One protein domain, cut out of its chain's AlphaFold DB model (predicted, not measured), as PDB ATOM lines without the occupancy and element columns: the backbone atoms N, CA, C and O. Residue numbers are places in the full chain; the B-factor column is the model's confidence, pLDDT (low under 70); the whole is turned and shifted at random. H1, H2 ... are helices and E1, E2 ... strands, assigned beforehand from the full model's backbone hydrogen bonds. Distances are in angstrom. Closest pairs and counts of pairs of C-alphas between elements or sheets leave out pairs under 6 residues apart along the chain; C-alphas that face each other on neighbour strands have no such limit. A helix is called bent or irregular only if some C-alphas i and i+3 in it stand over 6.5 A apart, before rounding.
ATOM      1  N   ALA A   7     141.005  57.664 199.872       84.94
ATOM      2  CA  ALA A   7     141.219  58.700 198.874       84.94
ATOM      3  C   ALA A   7     140.958  60.102 199.446       84.94
ATOM      4  O   ALA A   7     141.747  61.016 199.199       84.94
ATOM      5  N   PHE A   8     139.904  60.283 200.249       85.19
ATOM      6  CA  PHE A   8     139.655  61.552 200.931       85.19
ATOM      7  C   PHE A   8     140.744  61.887 201.945       85.19
ATOM      8  O   PHE A   8     141.215  63.022 201.954       85.19
ATOM      9  N   PHE A   9     141.173  60.933 202.775       86.00
ATOM     10  CA  PHE A   9     142.256  61.174 203.731       86.00
ATOM     11  C   PHE A   9     143.528  61.639 203.015       86.00
ATOM     12  O   PHE A   9     144.053  62.710 203.327       86.00
ATOM     13  N   LEU A  10     143.972  60.890 202.005       88.31
ATOM     14  CA  LEU A  10     145.175  61.213 201.245       88.31
ATOM     15  C   LEU A  10     145.053  62.574 200.554       88.31
ATOM     16  O   LEU A  10     145.951  63.408 200.651       88.31
ATOM     17  N   LYS A  11     143.940  62.834 199.866       87.56
ATOM     18  CA  LYS A  11     143.777  64.039 199.042       87.56
ATOM     19  C   LYS A  11     143.457  65.297 199.849       87.56
ATOM     20  O   LYS A  11     143.938  66.374 199.513       87.56
ATOM     21  N   HIS A  12     142.603  65.184 200.862       86.75
ATOM     22  CA  HIS A  12     141.995  66.331 201.540       86.75
ATOM     23  C   HIS A  12     142.525  66.574 202.954       86.75
ATOM     24  O   HIS A  12     142.281  67.655 203.487       86.75
ATOM     25  N   ILE A  13     143.242  65.620 203.556       88.06
ATOM     26  CA  ILE A  13     143.833  65.772 204.893       88.06
ATOM     27  C   ILE A  13     145.360  65.731 204.803       88.06
ATOM     28  O   ILE A  13     146.000  66.729 205.121       88.06
ATOM     29  N   LEU A  14     145.936  64.621 204.330       90.25
ATOM     30  CA  LEU A  14     147.387  64.414 204.291       90.25
ATOM     31  C   LEU A  14     148.086  65.432 203.381       90.25
ATOM     32  O   LEU A  14     149.023  66.099 203.808       90.25
ATOM     33  N   HIS A  15     147.593  65.606 202.152       91.31
ATOM     34  CA  HIS A  15     148.156  66.550 201.177       91.31
ATOM     35  C   HIS A  15     147.466  67.922 201.180       91.31
ATOM     36  O   HIS A  15     147.539  68.663 200.197       91.31
ATOM     37  N   HIS A  16     146.758  68.282 202.256       90.69
ATOM     38  CA  HIS A  16     146.110  69.589 202.322       90.69
ATOM     39  C   HIS A  16     147.174  70.707 202.317       90.69
ATOM     40  O   HIS A  16     148.129  70.636 203.087       90.69
ATOM     41  N   PRO A  17     147.011  71.805 201.551       91.12
ATOM     42  CA  PRO A  17     148.019  72.876 201.456       91.12
ATOM     43  C   PRO A  17     148.275  73.631 202.772       91.12
ATOM     44  O   PRO A  17     149.216  74.409 202.883       91.12
ATOM     45  N   LYS A  18     147.403  73.436 203.764       90.00
ATOM     46  CA  LYS A  18     147.515  73.979 205.129       90.00
ATOM     47  C   LYS A  18     147.758  72.895 206.184       90.00
ATOM     48  O   LYS A  18     147.589  73.165 207.370       90.00
ATOM     49  N   ALA A  19     148.070  71.667 205.771       90.62
ATOM     50  CA  ALA A  19     148.453  70.611 206.696       90.62
ATOM     51  C   ALA A  19     149.877  70.851 207.206       90.62
ATOM     52  O   ALA A  19     150.807  71.071 206.434       90.62
ATOM     53  N   LEU A  20     150.033  70.769 208.520       91.06
ATOM     54  CA  LEU A  20     151.302  70.548 209.184       91.06
ATOM     55  C   LEU A  20     151.406  69.064 209.505       91.06
ATOM     56  O   LEU A  20     150.528  68.501 210.169       91.06
ATOM     57  N   LEU A  21     152.476  68.454 209.011       92.56
ATOM     58  CA  LEU A  21     152.765  67.040 209.178       92.56
ATOM     59  C   LEU A  21     153.885  66.875 210.199       92.56
ATOM     60  O   LEU A  21     154.964  67.449 210.058       92.56
ATOM     61  N   SER A  22     153.617  66.048 211.195       92.25
ATOM     62  CA  SER A  22     154.597  65.486 212.117       92.25
ATOM     63  C   SER A  22     154.569  63.962 211.962       92.25
ATOM     64  O   SER A  22     153.575  63.432 211.460       92.25
ATOM     65  N   PRO A  23     155.592  63.222 212.428       93.38
ATOM     66  CA  PRO A  23     155.652  61.767 212.261       93.38
ATOM     67  C   PRO A  23     154.359  61.024 212.648       93.38
ATOM     68  O   PRO A  23     153.951  60.102 211.950       93.38
ATOM     69  N   TYR A  24     153.664  61.467 213.696       91.44
ATOM     70  CA  TYR A  24     152.464  60.790 214.214       91.44
ATOM     71  C   TYR A  24     151.225  61.688 214.285       91.44
ATOM     72  O   TYR A  24     150.211  61.298 214.858       91.44
ATOM     73  N   HIS A  25     151.293  62.894 213.714       88.06
ATOM     74  CA  HIS A  25     150.213  63.873 213.790       88.06
ATOM     75  C   HIS A  25     150.040  64.638 212.479       88.06
ATOM     76  O   HIS A  25     151.012  65.057 211.854       88.06
ATOM     77  N   ILE A  26     148.783  64.905 212.123       87.81
ATOM     78  CA  ILE A  26     148.413  65.825 211.044       87.81
ATOM     79  C   ILE A  26     147.549  66.924 211.645       87.81
ATOM     80  O   ILE A  26     146.537  66.642 212.287       87.81
ATOM     81  N   THR A  27     147.928  68.179 211.419       87.25
ATOM     82  CA  THR A  27     147.136  69.346 211.826       87.25
ATOM     83  C   THR A  27     146.819  70.198 210.611       87.25
ATOM     84  O   THR A  27     147.716  70.791 210.023       87.25
ATOM     85  N   VAL A  28     145.545  70.308 210.238       86.38
ATOM     86  CA  VAL A  28     145.118  71.247 209.192       86.38
ATOM     87  C   VAL A  28     144.868  72.608 209.832       86.38
ATOM     88  O   VAL A  28     143.926  72.769 210.607       86.38
ATOM     89  N   GLN A  29     145.715  73.590 209.528       85.06
ATOM     90  CA  GLN A  29     145.607  74.920 210.121       85.06
ATOM     91  C   GLN A  29     144.352  75.648 209.637       85.06
ATOM     92  O   GLN A  29     144.070  75.708 208.436       85.06
ATOM     93  N   ALA A  30     143.629  76.259 210.576       85.75
ATOM     94  CA  ALA A  30     142.529  77.158 210.261       85.75
ATOM     95  C   ALA A  30     143.011  78.347 209.411       85.75
ATOM     96  O   ALA A  30     144.159  78.789 209.503       85.75
ATOM     97  N   GLN A  31     142.129  78.854 208.557       87.19
ATOM     98  CA  GLN A  31     142.348  80.093 207.830       87.19
ATOM     99  C   GLN A  31     142.048  81.253 208.771       87.19
ATOM    100  O   GLN A  31     140.919  81.392 209.227       87.19
ATOM    101  N   VAL A  32     143.036  82.098 209.039       86.62
ATOM    102  CA  VAL A  32     142.800  83.342 209.772       86.62
ATOM    103  C   VAL A  32     142.247  84.376 208.792       86.62
ATOM    104  O   VAL A  32     142.806  84.571 207.711       86.62
ATOM    105  N   HIS A  33     141.122  84.997 209.136       86.69
ATOM    106  CA  HIS A  33     140.498  86.042 208.333       86.69
ATOM    107  C   HIS A  33     141.417  87.268 208.226       86.69
ATOM    108  O   HIS A  33     142.090  87.629 209.188       86.69
ATOM    109  N   SER A  34     141.423  87.943 207.074       87.75
ATOM    110  CA  SER A  34     142.339  89.064 206.795       87.75
ATOM    111  C   SER A  34     142.166  90.261 207.733       87.75
ATOM    112  O   SER A  34     143.097  91.041 207.920       87.75
ATOM    113  N   ASP A  35     140.990  90.414 208.342       85.94
ATOM    114  CA  ASP A  35     140.745  91.488 209.311       85.94
ATOM    115  C   ASP A  35     141.515  91.308 210.624       85.94
ATOM    116  O   ASP A  35     141.739  92.297 211.321       85.94
ATOM    117  N   TYR A  36     141.997  90.097 210.924       87.50
ATOM    118  CA  TYR A  36     142.847  89.848 212.087       87.50
ATOM    119  C   TYR A  36     144.063  90.777 212.108       87.50
ATOM    120  O   TYR A  36     144.305  91.440 213.111       87.50
ATOM    121  N   GLU A  37     144.792  90.889 210.992       84.38
ATOM    122  CA  GLU A  37     146.001  91.719 210.925       84.38
ATOM    123  C   GLU A  37     145.681  93.196 211.181       84.38
ATOM    124  O   GLU A  37     146.437  93.899 211.847       84.38
ATOM    125  N   ARG A  38     144.519  93.672 210.719       84.50
ATOM    126  CA  ARG A  38     144.095  95.067 210.907       84.50
ATOM    127  C   ARG A  38     143.842  95.420 212.370       84.50
ATOM    128  O   ARG A  38     143.996  96.588 212.723       84.50
ATOM    129  N   VAL A  39     143.404  94.454 213.174       82.25
ATOM    130  CA  VAL A  39     143.131  94.633 214.608       82.25
ATOM    131  C   VAL A  39     144.393  94.368 215.421       82.25
ATOM    132  O   VAL A  39     144.761  95.193 216.248       82.25
ATOM    133  N   PHE A  40     145.112  93.288 215.110       83.00
ATOM    134  CA  PHE A  40     146.337  92.892 215.802       83.00
ATOM    135  C   PHE A  40     147.386  94.012 215.835       83.00
ATOM    136  O   PHE A  40     147.955  94.288 216.884       83.00
ATOM    137  N   TRP A  41     147.605  94.721 214.721       78.94
ATOM    138  CA  TRP A  41     148.594  95.807 214.673       78.94
ATOM    139  C   TRP A  41     148.192  97.081 215.429       78.94
ATOM    140  O   TRP A  41     149.025  97.971 215.598       78.94
ATOM    141  N   LYS A  42     146.932  97.210 215.858       77.06
ATOM    142  CA  LYS A  42     146.435  98.394 216.576       77.06
ATOM    143  C   LYS A  42     146.489  98.246 218.090       77.06
ATOM    144  O   LYS A  42     146.341  99.249 218.785       77.06
ATOM    145  N   GLU A  43     146.691  97.034 218.592       78.81
ATOM    146  CA  GLU A  43     146.581  96.729 220.012       78.81
ATOM    147  C   GLU A  43     147.884  96.134 220.552       78.81
ATOM    148  O   GLU A  43     148.490  95.246 219.956       78.81
ATOM    149  N   SER A  44     148.323  96.620 221.713       83.25
ATOM    150  CA  SER A  44     149.448  96.040 222.453       83.25
ATOM    151  C   SER A  44     148.955  94.847 223.271       83.25
ATOM    152  O   SER A  44     148.802  94.947 224.487       83.25
ATOM    153  N   LEU A  45     148.658  93.743 222.589       85.69
ATOM    154  CA  LEU A  45     148.108  92.537 223.205       85.69
ATOM    155  C   LEU A  45     149.194  91.695 223.873       85.69
ATOM    156  O   LEU A  45     150.298  91.524 223.347       85.69
ATOM    157  N   SER A  46     148.858  91.101 225.016       88.94
ATOM    158  CA  SER A  46     149.630  89.988 225.559       88.94
ATOM    159  C   SER A  46     149.552  88.776 224.625       88.94
ATOM    160  O   SER A  46     148.689  88.677 223.753       88.94
ATOM    161  N   LYS A  47     150.445  87.799 224.826       85.19
ATOM    162  CA  LYS A  47     150.443  86.562 224.032       85.19
ATOM    163  C   LYS A  47     149.097  85.829 224.101       85.19
ATOM    164  O   LYS A  47     148.629  85.344 223.080       85.19
ATOM    165  N   LEU A  48     148.490  85.766 225.289       80.94
ATOM    166  CA  LEU A  48     147.218  85.072 225.486       80.94
ATOM    167  C   LEU A  48     146.085  85.775 224.728       80.94
ATOM    168  O   LEU A  48     145.359  85.135 223.980       80.94
ATOM    169  N   GLU A  49     145.995  87.100 224.849       81.56
ATOM    170  CA  GLU A  49     144.972  87.885 224.149       81.56
ATOM    171  C   GLU A  49     145.167  87.849 222.628       81.56
ATOM    172  O   GLU A  49     144.199  87.791 221.875       81.56
ATOM    173  N   ALA A  50     146.416  87.834 222.158       83.06
ATOM    174  CA  ALA A  50     146.731  87.671 220.745       83.06
ATOM    175  C   ALA A  50     146.276  86.308 220.199       83.06
ATOM    176  O   ALA A  50     145.783  86.239 219.067       83.06
ATOM    177  N   ASP A  51     146.437  85.242 220.987       79.19
ATOM    178  CA  ASP A  51     146.003  83.889 220.637       79.19
ATOM    179  C   ASP A  51     144.466  83.787 220.627       79.19
ATOM    180  O   ASP A  51     143.904  83.274 219.654       79.19
ATOM    181  N   ASP A  52     143.780  84.353 221.626       79.06
ATOM    182  CA  ASP A  52     142.312  84.419 221.685       79.06
ATOM    183  C   ASP A  52     141.737  85.234 220.520       79.06
ATOM    184  O   ASP A  52     140.821  84.788 219.816       79.06
ATOM    185  N   LEU A  53     142.328  86.404 220.247       82.56
ATOM    186  CA  LEU A  53     141.956  87.232 219.109       82.56
ATOM    187  C   LEU A  53     142.137  86.438 217.819       82.56
ATOM    188  O   LEU A  53     141.197  86.308 217.041       82.56
ATOM    189  N   ARG A  54     143.303  85.827 217.596       84.25
ATOM    190  CA  ARG A  54     143.548  85.010 216.400       84.25
ATOM    191  C   ARG A  54     142.531  83.882 216.260       84.25
ATOM    192  O   ARG A  54     142.077  83.613 215.145       84.25
ATOM    193  N   HIS A  55     142.167  83.230 217.361       80.94
ATOM    194  CA  HIS A  55     141.174  82.164 217.362       80.94
ATOM    195  C   HIS A  55     139.797  82.675 216.918       80.94
ATOM    196  O   HIS A  55     139.160  82.040 216.081       80.94
ATOM    197  N   SER A  56     139.382  83.861 217.375       80.25
ATOM    198  CA  SER A  56     138.104  84.479 216.983       80.25
ATOM    199  C   SER A  56     137.996  84.802 215.483       80.25
ATOM    200  O   SER A  56     136.902  84.774 214.921       80.25
ATOM    201  N   TYR A  57     139.128  85.039 214.809       84.25
ATOM    202  CA  TYR A  57     139.200  85.247 213.356       84.25
ATOM    203  C   TYR A  57     139.534  83.965 212.577       84.25
ATOM    204  O   TYR A  57     139.710  84.016 211.358       84.25
ATOM    205  N   SER A  58     139.667  82.815 213.240       84.56
ATOM    206  CA  SER A  58     140.060  81.558 212.602       84.56
ATOM    207  C   SER A  58     138.850  80.769 212.098       84.56
ATOM    208  O   SER A  58     137.928  80.460 212.844       84.56
ATOM    209  N   ILE A  59     138.881  80.375 210.825       81.31
ATOM    210  CA  ILE A  59     137.839  79.586 210.161       81.31
ATOM    211  C   ILE A  59     138.417  78.232 209.740       81.31
ATOM    212  O   ILE A  59     139.492  78.141 209.144       81.31
ATOM    213  N   CYS A  60     137.698  77.149 210.035       83.50
ATOM    214  CA  CYS A  60     138.076  75.804 209.602       83.50
ATOM    215  C   CYS A  60     138.127  75.707 208.066       83.50
ATOM    216  O   CYS A  60     137.167  76.074 207.392       83.50
ATOM    217  N   GLN A  61     139.194  75.118 207.513       84.50
ATOM    218  CA  GLN A  61     139.379  74.927 206.060       84.50
ATOM    219  C   GLN A  61     138.256  74.105 205.403       84.50
ATOM    220  O   GLN A  61     138.010  74.209 204.204       84.50
ATOM    221  N   PHE A  62     137.565  73.272 206.185       85.50
ATOM    222  CA  PHE A  62     136.468  72.439 205.699       85.50
ATOM    223  C   PHE A  62     135.103  73.131 205.789       85.50
ATOM    224  O   PHE A  62     134.115  72.578 205.297       85.50
ATOM    225  N   PHE A  63     135.013  74.315 206.397       84.06
ATOM    226  CA  PHE A  63     133.782  75.093 206.441       84.06
ATOM    227  C   PHE A  63     133.607  75.867 205.134       84.06
ATOM    228  O   PHE A  63     134.470  76.639 204.728       84.06
ATOM    229  N   LYS A  64     132.479  75.651 204.457       80.69
ATOM    230  CA  LYS A  64     132.107  76.376 203.243       80.69
ATOM    231  C   LYS A  64     130.944  77.300 203.564       80.69
ATOM    232  O   LYS A  64     129.913  76.831 204.051       80.69
ATOM    233  N   ASN A  65     131.095  78.586 203.244       75.44
ATOM    234  CA  ASN A  65     130.019  79.566 203.386       75.44
ATOM    235  C   ASN A  65     128.733  79.032 202.747       75.44
ATOM    236  O   ASN A  65     128.772  78.451 201.661       75.44
ATOM    237  N   GLU A  66     127.624  79.160 203.479       76.38
ATOM    238  CA  GLU A  66     126.273  78.721 203.087       76.38
ATOM    239  C   GLU A  66     126.088  77.205 202.869       76.38
ATOM    240  O   GLU A  66     124.970  76.743 202.667       76.38
ATOM    241  N   LYS A  67     127.157  76.404 202.953       77.38
ATOM    242  CA  LYS A  67     127.129  74.940 202.767       77.38
ATOM    243  C   LYS A  67     127.532  74.165 204.023       77.38
ATOM    244  O   LYS A  67     127.395  72.945 204.061       77.38
ATOM    245  N   GLY A  68     128.025  74.859 205.046       78.38
ATOM    246  CA  GLY A  68     128.449  74.267 206.308       78.38
ATOM    247  C   GLY A  68     129.724  73.431 206.181       78.38
ATOM    248  O   GLY A  68     130.591  73.680 205.341       78.38
ATOM    249  N   CYS A  69     129.866  72.438 207.059       82.81
ATOM    250  CA  CYS A  69     131.046  71.581 207.114       82.81
ATOM    251  C   CYS A  69     131.058  70.564 205.961       82.81
ATOM    252  O   CYS A  69     130.235  69.651 205.914       82.81
ATOM    253  N   SER A  70     132.038  70.708 205.068       84.44
ATOM    254  CA  SER A  70     132.299  69.820 203.929       84.44
ATOM    255  C   SER A  70     133.175  68.610 204.262       84.44
ATOM    256  O   SER A  70     133.459  67.794 203.387       84.44
ATOM    257  N   LEU A  71     133.600  68.482 205.520       82.69
ATOM    258  CA  LEU A  71     134.349  67.325 205.981       82.69
ATOM    259  C   LEU A  71     133.453  66.083 205.964       82.69
ATOM    260  O   LEU A  71     132.334  66.101 206.492       82.69
ATOM    261  N   HIS A  72     133.960  64.995 205.389       81.06
ATOM    262  CA  HIS A  72     133.217  63.745 205.323       81.06
ATOM    263  C   HIS A  72     132.861  63.249 206.746       81.06
ATOM    264  O   HIS A  72     133.712  63.317 207.641       81.06
ATOM    265  N   PRO A  73     131.628  62.753 206.998       77.69
ATOM    266  CA  PRO A  73     131.152  62.432 208.348       77.69
ATOM    267  C   PRO A  73     132.073  61.519 209.162       77.69
ATOM    268  O   PRO A  73     132.212  61.721 210.364       77.69
ATOM    269  N   SER A  74     132.754  60.566 208.517       75.12
ATOM    270  CA  SER A  74     133.693  59.652 209.189       75.12
ATOM    271  C   SER A  74     134.916  60.338 209.804       75.12
ATOM    272  O   SER A  74     135.555  59.742 210.665       75.12
ATOM    273  N   PHE A  75     135.247  61.556 209.368       76.19
ATOM    274  CA  PHE A  75     136.400  62.320 209.848       76.19
ATOM    275  C   PHE A  75     136.012  63.436 210.819       76.19
ATOM    276  O   PHE A  75     136.895  64.025 211.439       76.19
ATOM    277  N   LYS A  76     134.715  63.739 210.988       75.25
ATOM    278  CA  LYS A  76     134.265  64.857 211.835       75.25
ATOM    279  C   LYS A  76     134.793  64.740 213.260       75.25
ATOM    280  O   LYS A  76     135.403  65.683 213.734       75.25
ATOM    281  N   ASN A  77     134.693  63.569 213.879       66.06
ATOM    282  CA  ASN A  77     135.160  63.380 215.257       66.06
ATOM    283  C   ASN A  77     136.696  63.371 215.392       66.06
ATOM    284  O   ASN A  77     137.202  63.564 216.487       66.06
ATOM    285  N   SER A  78     137.447  63.138 214.307       67.00
ATOM    286  CA  SER A  78     138.927  63.118 214.329       67.00
ATOM    287  C   SER A  78     139.539  64.482 214.027       67.00
ATOM    288  O   SER A  78     140.640  64.789 214.475       67.00
ATOM    289  N   VAL A  79     138.859  65.277 213.200       69.88
ATOM    290  CA  VAL A  79     139.369  66.558 212.697       69.88
ATOM    291  C   VAL A  79     138.740  67.724 213.453       69.88
ATOM    292  O   VAL A  79     139.434  68.679 213.791       69.88
ATOM    293  N   CYS A  80     137.442  67.658 213.762       69.50
ATOM    294  CA  CYS A  80     136.785  68.633 214.624       69.50
ATOM    295  C   CYS A  80     137.076  68.254 216.082       69.50
ATOM    296  O   CYS A  80     136.298  67.555 216.720       69.50
ATOM    297  N   ARG A  81     138.217  68.717 216.608       59.12
ATOM    298  CA  ARG A  81     138.652  68.467 218.000       59.12
ATOM    299  C   ARG A  81     137.846  69.239 219.056       59.12
ATOM    300  O   ARG A  81     138.175  69.221 220.240       59.12
ATOM    301  N   SER A  82     136.817  69.954 218.622       51.81
ATOM    302  CA  SER A  82     135.940  70.750 219.461       51.81
ATOM    303  C   SER A  82     134.676  71.117 218.682       51.81
ATOM    304  O   SER A  82     134.703  71.335 217.466       51.81
ATOM    305  N   PHE A  83     133.553  71.188 219.391       50.50
ATOM    306  CA  PHE A  83     132.277  71.657 218.861       50.50
ATOM    307  C   PHE A  83     132.235  73.193 218.905       50.50
ATOM    308  O   PHE A  83     131.332  73.771 219.485       50.50
ATOM    309  N   ILE A  84     133.229  73.882 218.329       54.25
ATOM    310  CA  ILE A  84     133.268  75.355 218.382       54.25
ATOM    311  C   ILE A  84     132.331  75.897 217.311       54.25
ATOM    312  O   ILE A  84     132.729  76.300 216.219       54.25
ATOM    313  N   CYS A  85     131.044  75.873 217.620       57.66
ATOM    314  CA  CYS A  85     130.099  76.773 217.004       57.66
ATOM    315  C   CYS A  85     129.548  77.639 218.126       57.66
ATOM    316  O   CYS A  85     128.553  77.286 218.751       57.66
ATOM    317  N   LEU A  86     130.192  78.786 218.356       54.69
ATOM    318  CA  LEU A  86     129.739  79.799 219.316       54.69
ATOM    319  C   LEU A  86     128.258  80.160 219.089       54.69
ATOM    320  O   LEU A  86     127.522  80.450 220.025       54.69
ATOM    321  N   SER A  87     127.791  80.074 217.838       55.59
ATOM    322  CA  SER A  87     126.389  80.275 217.463       55.59
ATOM    323  C   SER A  87     125.442  79.173 217.957       55.59
ATOM    324  O   SER A  87     124.261  79.445 218.152       55.59
ATOM    325  N   ILE A  88     125.919  77.936 218.126       62.03
ATOM    326  CA  ILE A  88     125.159  76.851 218.760       62.03
ATOM    327  C   ILE A  88     125.238  77.014 220.275       62.03
ATOM    328  O   ILE A  88     124.193  77.041 220.909       62.03
ATOM    329  N   GLU A  89     126.433  77.218 220.837       62.84
ATOM    330  CA  GLU A  89     126.642  77.394 222.285       62.84
ATOM    331  C   GLU A  89     125.790  78.533 222.873       62.84
ATOM    332  O   GLU A  89     125.174  78.376 223.928       62.84
ATOM    333  N   ALA A  90     125.662  79.652 222.151       68.94
ATOM    334  CA  ALA A  90     124.831  80.785 222.558       68.94
ATOM    335  C   ALA A  90     123.326  80.465 222.619       68.94
ATOM    336  O   ALA A  90     122.577  81.178 223.285       68.94
ATOM    337  N   ARG A  91     122.874  79.411 221.926       76.06
ATOM    338  CA  ARG A  91     121.469  78.972 221.885       76.06
ATOM    339  C   ARG A  91     121.155  77.868 222.893       76.06
ATOM    340  O   ARG A  91     119.978  77.560 223.057       76.06
ATOM    341  N   LEU A  92     122.174  77.289 223.528       81.25
ATOM    342  CA  LEU A  92     122.012  76.245 224.534       81.25
ATOM    343  C   LEU A  92     121.604  76.851 225.878       81.25
ATOM    344  O   LEU A  92     122.120  77.905 226.273       81.25
ATOM    345  N   ASN A  93     120.699  76.169 226.577       89.62
ATOM    346  CA  ASN A  93     120.411  76.429 227.985       89.62
ATOM    347  C   ASN A  93     121.550  75.911 228.890       89.62
ATOM    348  O   ASN A  93     122.509  75.309 228.407       89.62
ATOM    349  N   GLU A  94     121.480  76.179 230.195       87.69
ATOM    350  CA  GLU A  94     122.577  75.857 231.120       87.69
ATOM    351  C   GLU A  94     122.872  74.348 231.190       87.69
ATOM    352  O   GLU A  94     124.018  73.944 231.005       87.69
ATOM    353  N   ASP A  95     121.842  73.506 231.314       89.19
ATOM    354  CA  ASP A  95     121.988  72.042 231.356       89.19
ATOM    355  C   ASP A  95     122.611  71.488 230.057       89.19
ATOM    356  O   ASP A  95     123.437  70.567 230.060       89.19
ATOM    357  N   GLU A  96     122.236  72.065 228.913       84.25
ATOM    358  CA  GLU A  96     122.792  71.721 227.603       84.25
ATOM    359  C   GLU A  96     124.259  72.156 227.468       84.25
ATOM    360  O   GLU A  96     125.058  71.437 226.861       84.25
ATOM    361  N   ARG A  97     124.639  73.305 228.043       81.25
ATOM    362  CA  ARG A  97     126.034  73.775 228.072       81.25
ATOM    363  C   ARG A  97     126.904  72.894 228.952       81.25
ATOM    364  O   ARG A  97     128.005  72.537 228.535       81.25
ATOM    365  N   GLU A  98     126.415  72.504 230.126       85.38
ATOM    366  CA  GLU A  98     127.117  71.563 231.003       85.38
ATOM    367  C   GLU A  98     127.307  70.204 230.321       85.38
ATOM    368  O   GLU A  98     128.410  69.649 230.316       85.38
ATOM    369  N   SER A  99     126.261  69.701 229.658       85.94
ATOM    370  CA  SER A  99     126.326  68.461 228.878       85.94
ATOM    371  C   SER A  99     127.350  68.559 227.745       85.94
ATOM    372  O   SER A  99     128.194  67.672 227.587       85.94
ATOM    373  N   LEU A 100     127.340  69.666 226.995       80.44
ATOM    374  CA  LEU A 100     128.311  69.926 225.934       80.44
ATOM    375  C   LEU A 100     129.745  69.998 226.476       80.44
ATOM    376  O   LEU A 100     130.665  69.443 225.863       80.44
ATOM    377  N   HIS A 101     129.946  70.654 227.622       80.75
ATOM    378  CA  HIS A 101     131.245  70.725 228.281       80.75
ATOM    379  C   HIS A 101     131.741  69.326 228.655       80.75
ATOM    380  O   HIS A 101     132.861  68.955 228.300       80.75
ATOM    381  N   SER A 102     130.890  68.524 229.300       84.56
ATOM    382  CA  SER A 102     131.193  67.144 229.685       84.56
ATOM    383  C   SER A 102     131.580  66.283 228.477       84.56
ATOM    384  O   SER A 102     132.661  65.687 228.460       84.56
ATOM    385  N   TRP A 103     130.779  66.294 227.407       81.62
ATOM    386  CA  TRP A 103     131.094  65.556 226.179       81.62
ATOM    387  C   TRP A 103     132.395  66.025 225.534       81.62
ATOM    388  O   TRP A 103     133.177  65.206 225.058       81.62
ATOM    389  N   THR A 104     132.668  67.329 225.557       78.12
ATOM    390  CA  THR A 104     133.928  67.875 225.042       78.12
ATOM    391  C   THR A 104     135.126  67.344 225.828       78.12
ATOM    392  O   THR A 104     136.135  66.983 225.220       78.12
ATOM    393  N   GLN A 105     135.032  67.256 227.158       81.12
ATOM    394  CA  GLN A 105     136.094  66.673 227.986       81.12
ATOM    395  C   GLN A 105     136.278  65.180 227.707       81.12
ATOM    396  O   GLN A 105     137.411  64.725 227.556       81.12
ATOM    397  N   MET A 106     135.181  64.428 227.571       82.00
ATOM    398  CA  MET A 106     135.235  63.005 227.225       82.00
ATOM    399  C   MET A 106     135.912  62.777 225.871       82.00
ATOM    400  O   MET A 106     136.859  62.002 225.791       82.00
ATOM    401  N   ILE A 107     135.501  63.510 224.831       78.06
ATOM    402  CA  ILE A 107     136.088  63.413 223.485       78.06
ATOM    403  C   ILE A 107     137.587  63.738 223.520       78.06
ATOM    404  O   ILE A 107     138.384  63.020 222.916       78.06
ATOM    405  N   LYS A 108     137.992  64.788 224.249       80.06
ATOM    406  CA  LYS A 108     139.411  65.143 224.419       80.06
ATOM    407  C   LYS A 108     140.197  64.040 225.120       80.06
ATOM    408  O   LYS A 108     141.318  63.736 224.720       80.06
ATOM    409  N   HIS A 109     139.627  63.443 226.163       83.44
ATOM    410  CA  HIS A 109     140.284  62.359 226.881       83.44
ATOM    411  C   HIS A 109     140.440  61.116 225.991       83.44
ATOM    412  O   HIS A 109     141.523  60.527 225.952       83.44
ATOM    413  N   GLU A 110     139.386  60.724 225.277       83.75
ATOM    414  CA  GLU A 110     139.416  59.588 224.354       83.75
ATOM    415  C   GLU A 110     140.444  59.797 223.238       83.75
ATOM    416  O   GLU A 110     141.228  58.891 222.955       83.75
ATOM    417  N   GLU A 111     140.488  60.995 222.646       82.19
ATOM    418  CA  GLU A 111     141.463  61.347 221.611       82.19
ATOM    419  C   GLU A 111     142.895  61.277 222.138       82.19
ATOM    420  O   GLU A 111     143.732  60.623 221.518       82.19
ATOM    421  N   MET A 112     143.162  61.850 223.315       85.06
ATOM    422  CA  MET A 112     144.488  61.817 223.930       85.06
ATOM    423  C   MET A 112     144.965  60.382 224.187       85.06
ATOM    424  O   MET A 112     146.114  60.046 223.891       85.06
ATOM    425  N   LEU A 113     144.098  59.523 224.736       88.00
ATOM    426  CA  LEU A 113     144.439  58.123 224.992       88.00
ATOM    427  C   LEU A 113     144.693  57.366 223.693       88.00
ATOM    428  O   LEU A 113     145.713  56.690 223.573       88.00
ATOM    429  N   PHE A 114     143.789  57.507 222.722       86.00
ATOM    430  CA  PHE A 114     143.922  56.881 221.413       86.00
ATOM    431  C   PHE A 114     145.241  57.287 220.752       86.00
ATOM    432  O   PHE A 114     146.024  56.427 220.345       86.00
ATOM    433  N   GLN A 115     145.517  58.591 220.706       86.19
ATOM    434  CA  GLN A 115     146.734  59.137 220.126       86.19
ATOM    435  C   GLN A 115     147.970  58.565 220.816       86.19
ATOM    436  O   GLN A 115     148.833  58.011 220.143       86.19
ATOM    437  N   ARG A 116     148.031  58.606 222.152       90.44
ATOM    438  CA  ARG A 116     149.179  58.100 222.914       90.44
ATOM    439  C   ARG A 116     149.433  56.612 222.673       90.44
ATOM    440  O   ARG A 116     150.578  56.211 222.480       90.44
ATOM    441  N   THR A 117     148.385  55.791 222.700       92.00
ATOM    442  CA  THR A 117     148.505  54.341 222.493       92.00
ATOM    443  C   THR A 117     149.008  54.017 221.092       92.00
ATOM    444  O   THR A 117     149.899  53.183 220.931       92.00
ATOM    445  N   HIS A 118     148.443  54.661 220.075       91.56
ATOM    446  CA  HIS A 118     148.765  54.332 218.693       91.56
ATOM    447  C   HIS A 118     150.066  54.972 218.221       91.56
ATOM    448  O   HIS A 118     150.784  54.353 217.449       91.56
ATOM    449  N   GLU A 119     150.425  56.144 218.734       94.19
ATOM    450  CA  GLU A 119     151.738  56.740 218.503       94.19
ATOM    451  C   GLU A 119     152.865  55.824 218.987       94.19
ATOM    452  O   GLU A 119     153.777  55.536 218.215       94.19
ATOM    453  N   GLN A 120     152.760  55.279 220.206       94.69
ATOM    454  CA  GLN A 120     153.755  54.332 220.713       94.69
ATOM    455  C   GLN A 120     153.845  53.077 219.835       94.69
ATOM    456  O   GLN A 120     154.937  52.651 219.476       94.69
ATOM    457  N   ALA A 121     152.709  52.508 219.430       94.50
ATOM    458  CA  ALA A 121     152.707  51.324 218.577       94.50
ATOM    459  C   ALA A 121     153.328  51.584 217.193       94.50
ATOM    460  O   ALA A 121     154.027  50.725 216.663       94.50
ATOM    461  N   LEU A 122     153.089  52.759 216.602       95.25
ATOM    462  CA  LEU A 122     153.709  53.152 215.334       95.25
ATOM    463  C   LEU A 122     155.226  53.354 215.492       95.25
ATOM    464  O   LEU A 122     155.984  52.907 214.631       95.25
ATOM    465  N   MET A 123     155.668  53.951 216.608       95.44
ATOM    466  CA  MET A 123     157.090  54.063 216.962       95.44
ATOM    467  C   MET A 123     157.755  52.688 217.081       95.44
ATOM    468  O   MET A 123     158.813  52.479 216.489       95.44
ATOM    469  N   ASP A 124     157.127  51.745 217.787       95.75
ATOM    470  CA  ASP A 124     157.647  50.382 217.977       95.75
ATOM    471  C   ASP A 124     157.755  49.616 216.646       95.75
ATOM    472  O   ASP A 124     158.657  48.802 216.453       95.75
ATOM    473  N   LEU A 125     156.847  49.903 215.708       94.62
ATOM    474  CA  LEU A 125     156.850  49.355 214.351       94.62
ATOM    475  C   LEU A 125     157.809  50.088 213.396       94.62
ATOM    476  O   LEU A 125     158.015  49.625 212.274       94.62
ATOM    477  N   GLY A 126     158.384  51.224 213.803       96.12
ATOM    478  CA  GLY A 126     159.275  52.031 212.969       96.12
ATOM    479  C   GLY A 126     158.593  52.697 211.768       96.12
ATOM    480  O   GLY A 126     159.275  53.063 210.812       96.12
ATOM    481  N   ILE A 127     157.267  52.861 211.795       96.00
ATOM    482  CA  ILE A 127     156.478  53.455 210.702       96.00
ATOM    483  C   ILE A 127     155.905  54.807 211.124       96.00
ATOM    484  O   ILE A 127     155.521  54.995 212.272       96.00
ATOM    485  N   ASN A 128     155.839  55.772 210.208       95.12
ATOM    486  CA  ASN A 128     155.311  57.105 210.501       95.12
ATOM    487  C   ASN A 128     154.776  57.794 209.236       95.12
ATOM    488  O   ASN A 128     155.068  57.386 208.115       95.12
ATOM    489  N   LEU A 129     154.011  58.870 209.428       92.06
ATOM    490  CA  LEU A 129     153.323  59.611 208.369       92.06
ATOM    491  C   LEU A 129     154.258  60.334 207.394       92.06
ATOM    492  O   LEU A 129     153.804  60.733 206.329       92.06
ATOM    493  N   LEU A 130     155.525  60.562 207.750       93.44
ATOM    494  CA  LEU A 130     156.481  61.240 206.872       93.44
ATOM    495  C   LEU A 130     157.204  60.255 205.952       93.44
ATOM    496  O   LEU A 130     157.477  60.592 204.803       93.44
ATOM    497  N   SER A 131     157.527  59.059 206.452       92.50
ATOM    498  CA  SER A 131     158.247  58.042 205.682       92.50
ATOM    499  C   SER A 131     157.321  57.093 204.928       92.50
ATOM    500  O   SER A 131     157.633  56.723 203.800       92.50
ATOM    501  N   ASP A 132     156.207  56.686 205.542       92.44
ATOM    502  CA  ASP A 132     155.283  55.707 204.969       92.44
ATOM    503  C   ASP A 132     153.836  55.910 205.474       92.44
ATOM    504  O   ASP A 132     153.362  55.206 206.376       92.44
ATOM    505  N   PRO A 133     153.099  56.883 204.900       90.38
ATOM    506  CA  PRO A 133     151.692  57.099 205.226       90.38
ATOM    507  C   PRO A 133     150.816  55.861 204.984       90.38
ATOM    508  O   PRO A 133     149.831  55.666 205.697       90.38
ATOM    509  N   SER A 134     151.157  55.032 203.993       91.00
ATOM    510  CA  SER A 134     150.391  53.835 203.637       91.00
ATOM    511  C   SER A 134     150.478  52.778 204.731       91.00
ATOM    512  O   SER A 134     149.440  52.301 205.189       91.00
ATOM    513  N   ALA A 135     151.678  52.501 205.248       92.06
ATOM    514  CA  ALA A 135     151.853  51.581 206.370       92.06
ATOM    515  C   ALA A 135     151.112  52.048 207.634       92.06
ATOM    516  O   ALA A 135     150.517  51.234 208.345       92.06
ATOM    517  N   VAL A 136     151.084  53.361 207.900       91.69
ATOM    518  CA  VAL A 136     150.295  53.923 209.010       91.69
ATOM    519  C   VAL A 136     148.798  53.669 208.801       91.69
ATOM    520  O   VAL A 136     148.102  53.255 209.729       91.69
ATOM    521  N   MET A 137     148.280  53.888 207.589       89.31
ATOM    522  CA  MET A 137     146.876  53.597 207.285       89.31
ATOM    523  C   MET A 137     146.557  52.111 207.449       89.31
ATOM    524  O   MET A 137     145.528  51.776 208.039       89.31
ATOM    525  N   ASP A 138     147.441  51.230 206.986       91.12
ATOM    526  CA  ASP A 138     147.265  49.784 207.086       91.12
ATOM    527  C   ASP A 138     147.272  49.307 208.541       91.12
ATOM    528  O   ASP A 138     146.380  48.550 208.934       91.12
ATOM    529  N   TYR A 139     148.155  49.846 209.389       91.88
ATOM    530  CA  TYR A 139     148.119  49.623 210.838       91.88
ATOM    531  C   TYR A 139     146.716  49.878 211.417       91.88
ATOM    532  O   TYR A 139     146.124  49.009 212.063       91.88
ATOM    533  N   PHE A 140     146.118  51.030 211.116       87.50
ATOM    534  CA  PHE A 140     144.782  51.386 211.605       87.50
ATOM    535  C   PHE A 140     143.626  50.638 210.916       87.50
ATOM    536  O   PHE A 140     142.506  50.623 211.451       87.50
ATOM    537  N   LYS A 141     143.850  50.025 209.745       86.44
ATOM    538  CA  LYS A 141     142.906  49.066 209.147       86.44
ATOM    539  C   LYS A 141     142.888  47.774 209.966       86.44
ATOM    540  O   LYS A 141     141.809  47.364 210.385       86.44
ATOM    541  N   THR A 142     144.054  47.233 210.340       88.25
ATOM    542  CA  THR A 142     144.123  45.990 211.142       88.25
ATOM    543  C   THR A 142     143.413  46.092 212.498       88.25
ATOM    544  O   THR A 142     142.832  45.122 212.980       88.25
ATOM    545  N   LEU A 143     143.401  47.279 213.114       84.25
ATOM    546  CA  LEU A 143     142.697  47.528 214.378       84.25
ATOM    547  C   LEU A 143     141.168  47.509 214.245       84.25
ATOM    548  O   LEU A 143     140.470  47.293 215.234       84.25
ATOM    549  N   GLN A 144     140.638  47.785 213.053       71.06
ATOM    550  CA  GLN A 144     139.196  47.739 212.799       71.06
ATOM    551  C   GLN A 144     138.711  46.311 212.598       71.06
ATOM    552  O   GLN A 144     137.636  45.978 213.090       71.06
ATOM    553  N   ASP A 145     139.508  45.484 211.928       68.62
ATOM    554  CA  ASP A 145     139.154  44.087 211.685       68.62
ATOM    555  C   ASP A 145     139.129  43.301 213.003       68.62
ATOM    556  O   ASP A 145     138.160  42.606 213.278       68.62
ATOM    557  N   LYS A 146     140.083  43.563 213.909       63.12
ATOM    558  CA  LYS A 146     140.108  42.981 215.267       63.12
ATOM    559  C   LYS A 146     138.956  43.402 216.189       63.12
ATOM    560  O   LYS A 146     138.809  42.823 217.254       63.12
ATOM    561  N   LYS A 147     138.186  44.440 215.840       57.53
ATOM    562  CA  LYS A 147     137.006  44.889 216.610       57.53
ATOM    563  C   LYS A 147     135.690  44.284 216.099       57.53
ATOM    564  O   LYS A 147     134.645  44.596 216.665       57.53
TER     565      LYS A 147
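What this domain is: This is residues 7 to 147 of the 149 residues of an uncharacterized protein of Alkalihalobacillus okhensis (UniProt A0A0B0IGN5). The model is a loose, open V: the long helix H6 makes one side, and the other runs from the small strand hairpin E1 and E2 out to the helical hairpin H2 and H3. H7 lies at the narrow end, by the last turns of H6, with H1 by the strands; H4 lies between the sides, and the unnamed residues 57 to 72, which lead to it from H3, loop out of the plane of the V. The printed part has 141 residues with seven named helices and two named strands, in the order H1 E1 E2 H2 H3 H4 H5 H6 H7; the sheet, E1 - E2, is antiparallel and the class is mostly helix. It is loose, with a radius of gyration of the C-alphas of 18.0 A and spans of 49 by 38 by 32 A.

Where its parts are: H1, residues 7 to 14, begins at C-alpha 7 (141.219, 58.700, 198.874); it is neither bent nor irregular, but only just: C-alphas 11 and 14 are 6.4 A apart. E1 is residues 19 to 22 and E2 residues 25 to 28. H2 is residues 35 to 40 and H3 residues 47 to 56, 14.4 A long. H4, residues 73 to 79, is irregular, with C-alphas 74 and 77 7.3 A apart. H5 is residues 86 to 89. H6, residues 94 to 124, runs 45.3 A from C-alpha 94 (122.577, 75.857, 231.120). H7, residues 133 to 145, is 19.2 A long and ends at C-alpha 145 (139.154, 44.087, 211.685).

How they stand to each other: The closest C-alphas of H1 and E2 are those of Leu 14 and Ile 26, 7.0 A apart. E1 and E2 form an antiparallel hairpin at 166 degrees, with N 20 and O 27 at 2.8 A and N 27 and O 20 at 2.9 A. H2 and H3, a helical hairpin, touch at a shallow tilt of 15 degrees, opposite ways; their closest C-alphas, of Tyr 36 and Arg 54, are 6.5 A apart. Residues 31 to 32 pair antiparallel with residues 58 to 59. H4 and H6 are close but not clearly touching, about perpendicular at 80 degrees, with the closest C-alphas, of Ser 78 and Glu 111, 7.9 A apart. H5 and H6 are close but not clearly touching, with the closest C-alphas, of Glu 89 and Arg 97, 6.9 A apart. H6 and H7 are close but not clearly touching, at a steep tilt of 66 degrees, opposite ways; their closest C-alphas, of Leu 122 and Val 136, are 7.2 A apart. H6 is apart from H3 and E2, among others. Each O i to N i+4 pair is within hydrogen-bond range in H2, H3 and H6, against 3 of 4 in H1, 8 of 9 in H7 and 1 of 3 in H4, which has 2 of 4 O i to N i+3 pairs within range; H5 is too short for an O i to N i+4 pair.

The domain as a whole: The two C-alphas farthest apart, of Lys 42 and Lys 146, are 55.8 A apart. The printed part has no cut, and the link from H3 to H4 is long, with 16 residues. Residues 141 to 147, of which 141 to 145 belong to H7, stand free. The mean pLDDT of the printed part is 82.8; residues 77 to 90 and 145 to 147 are under 70.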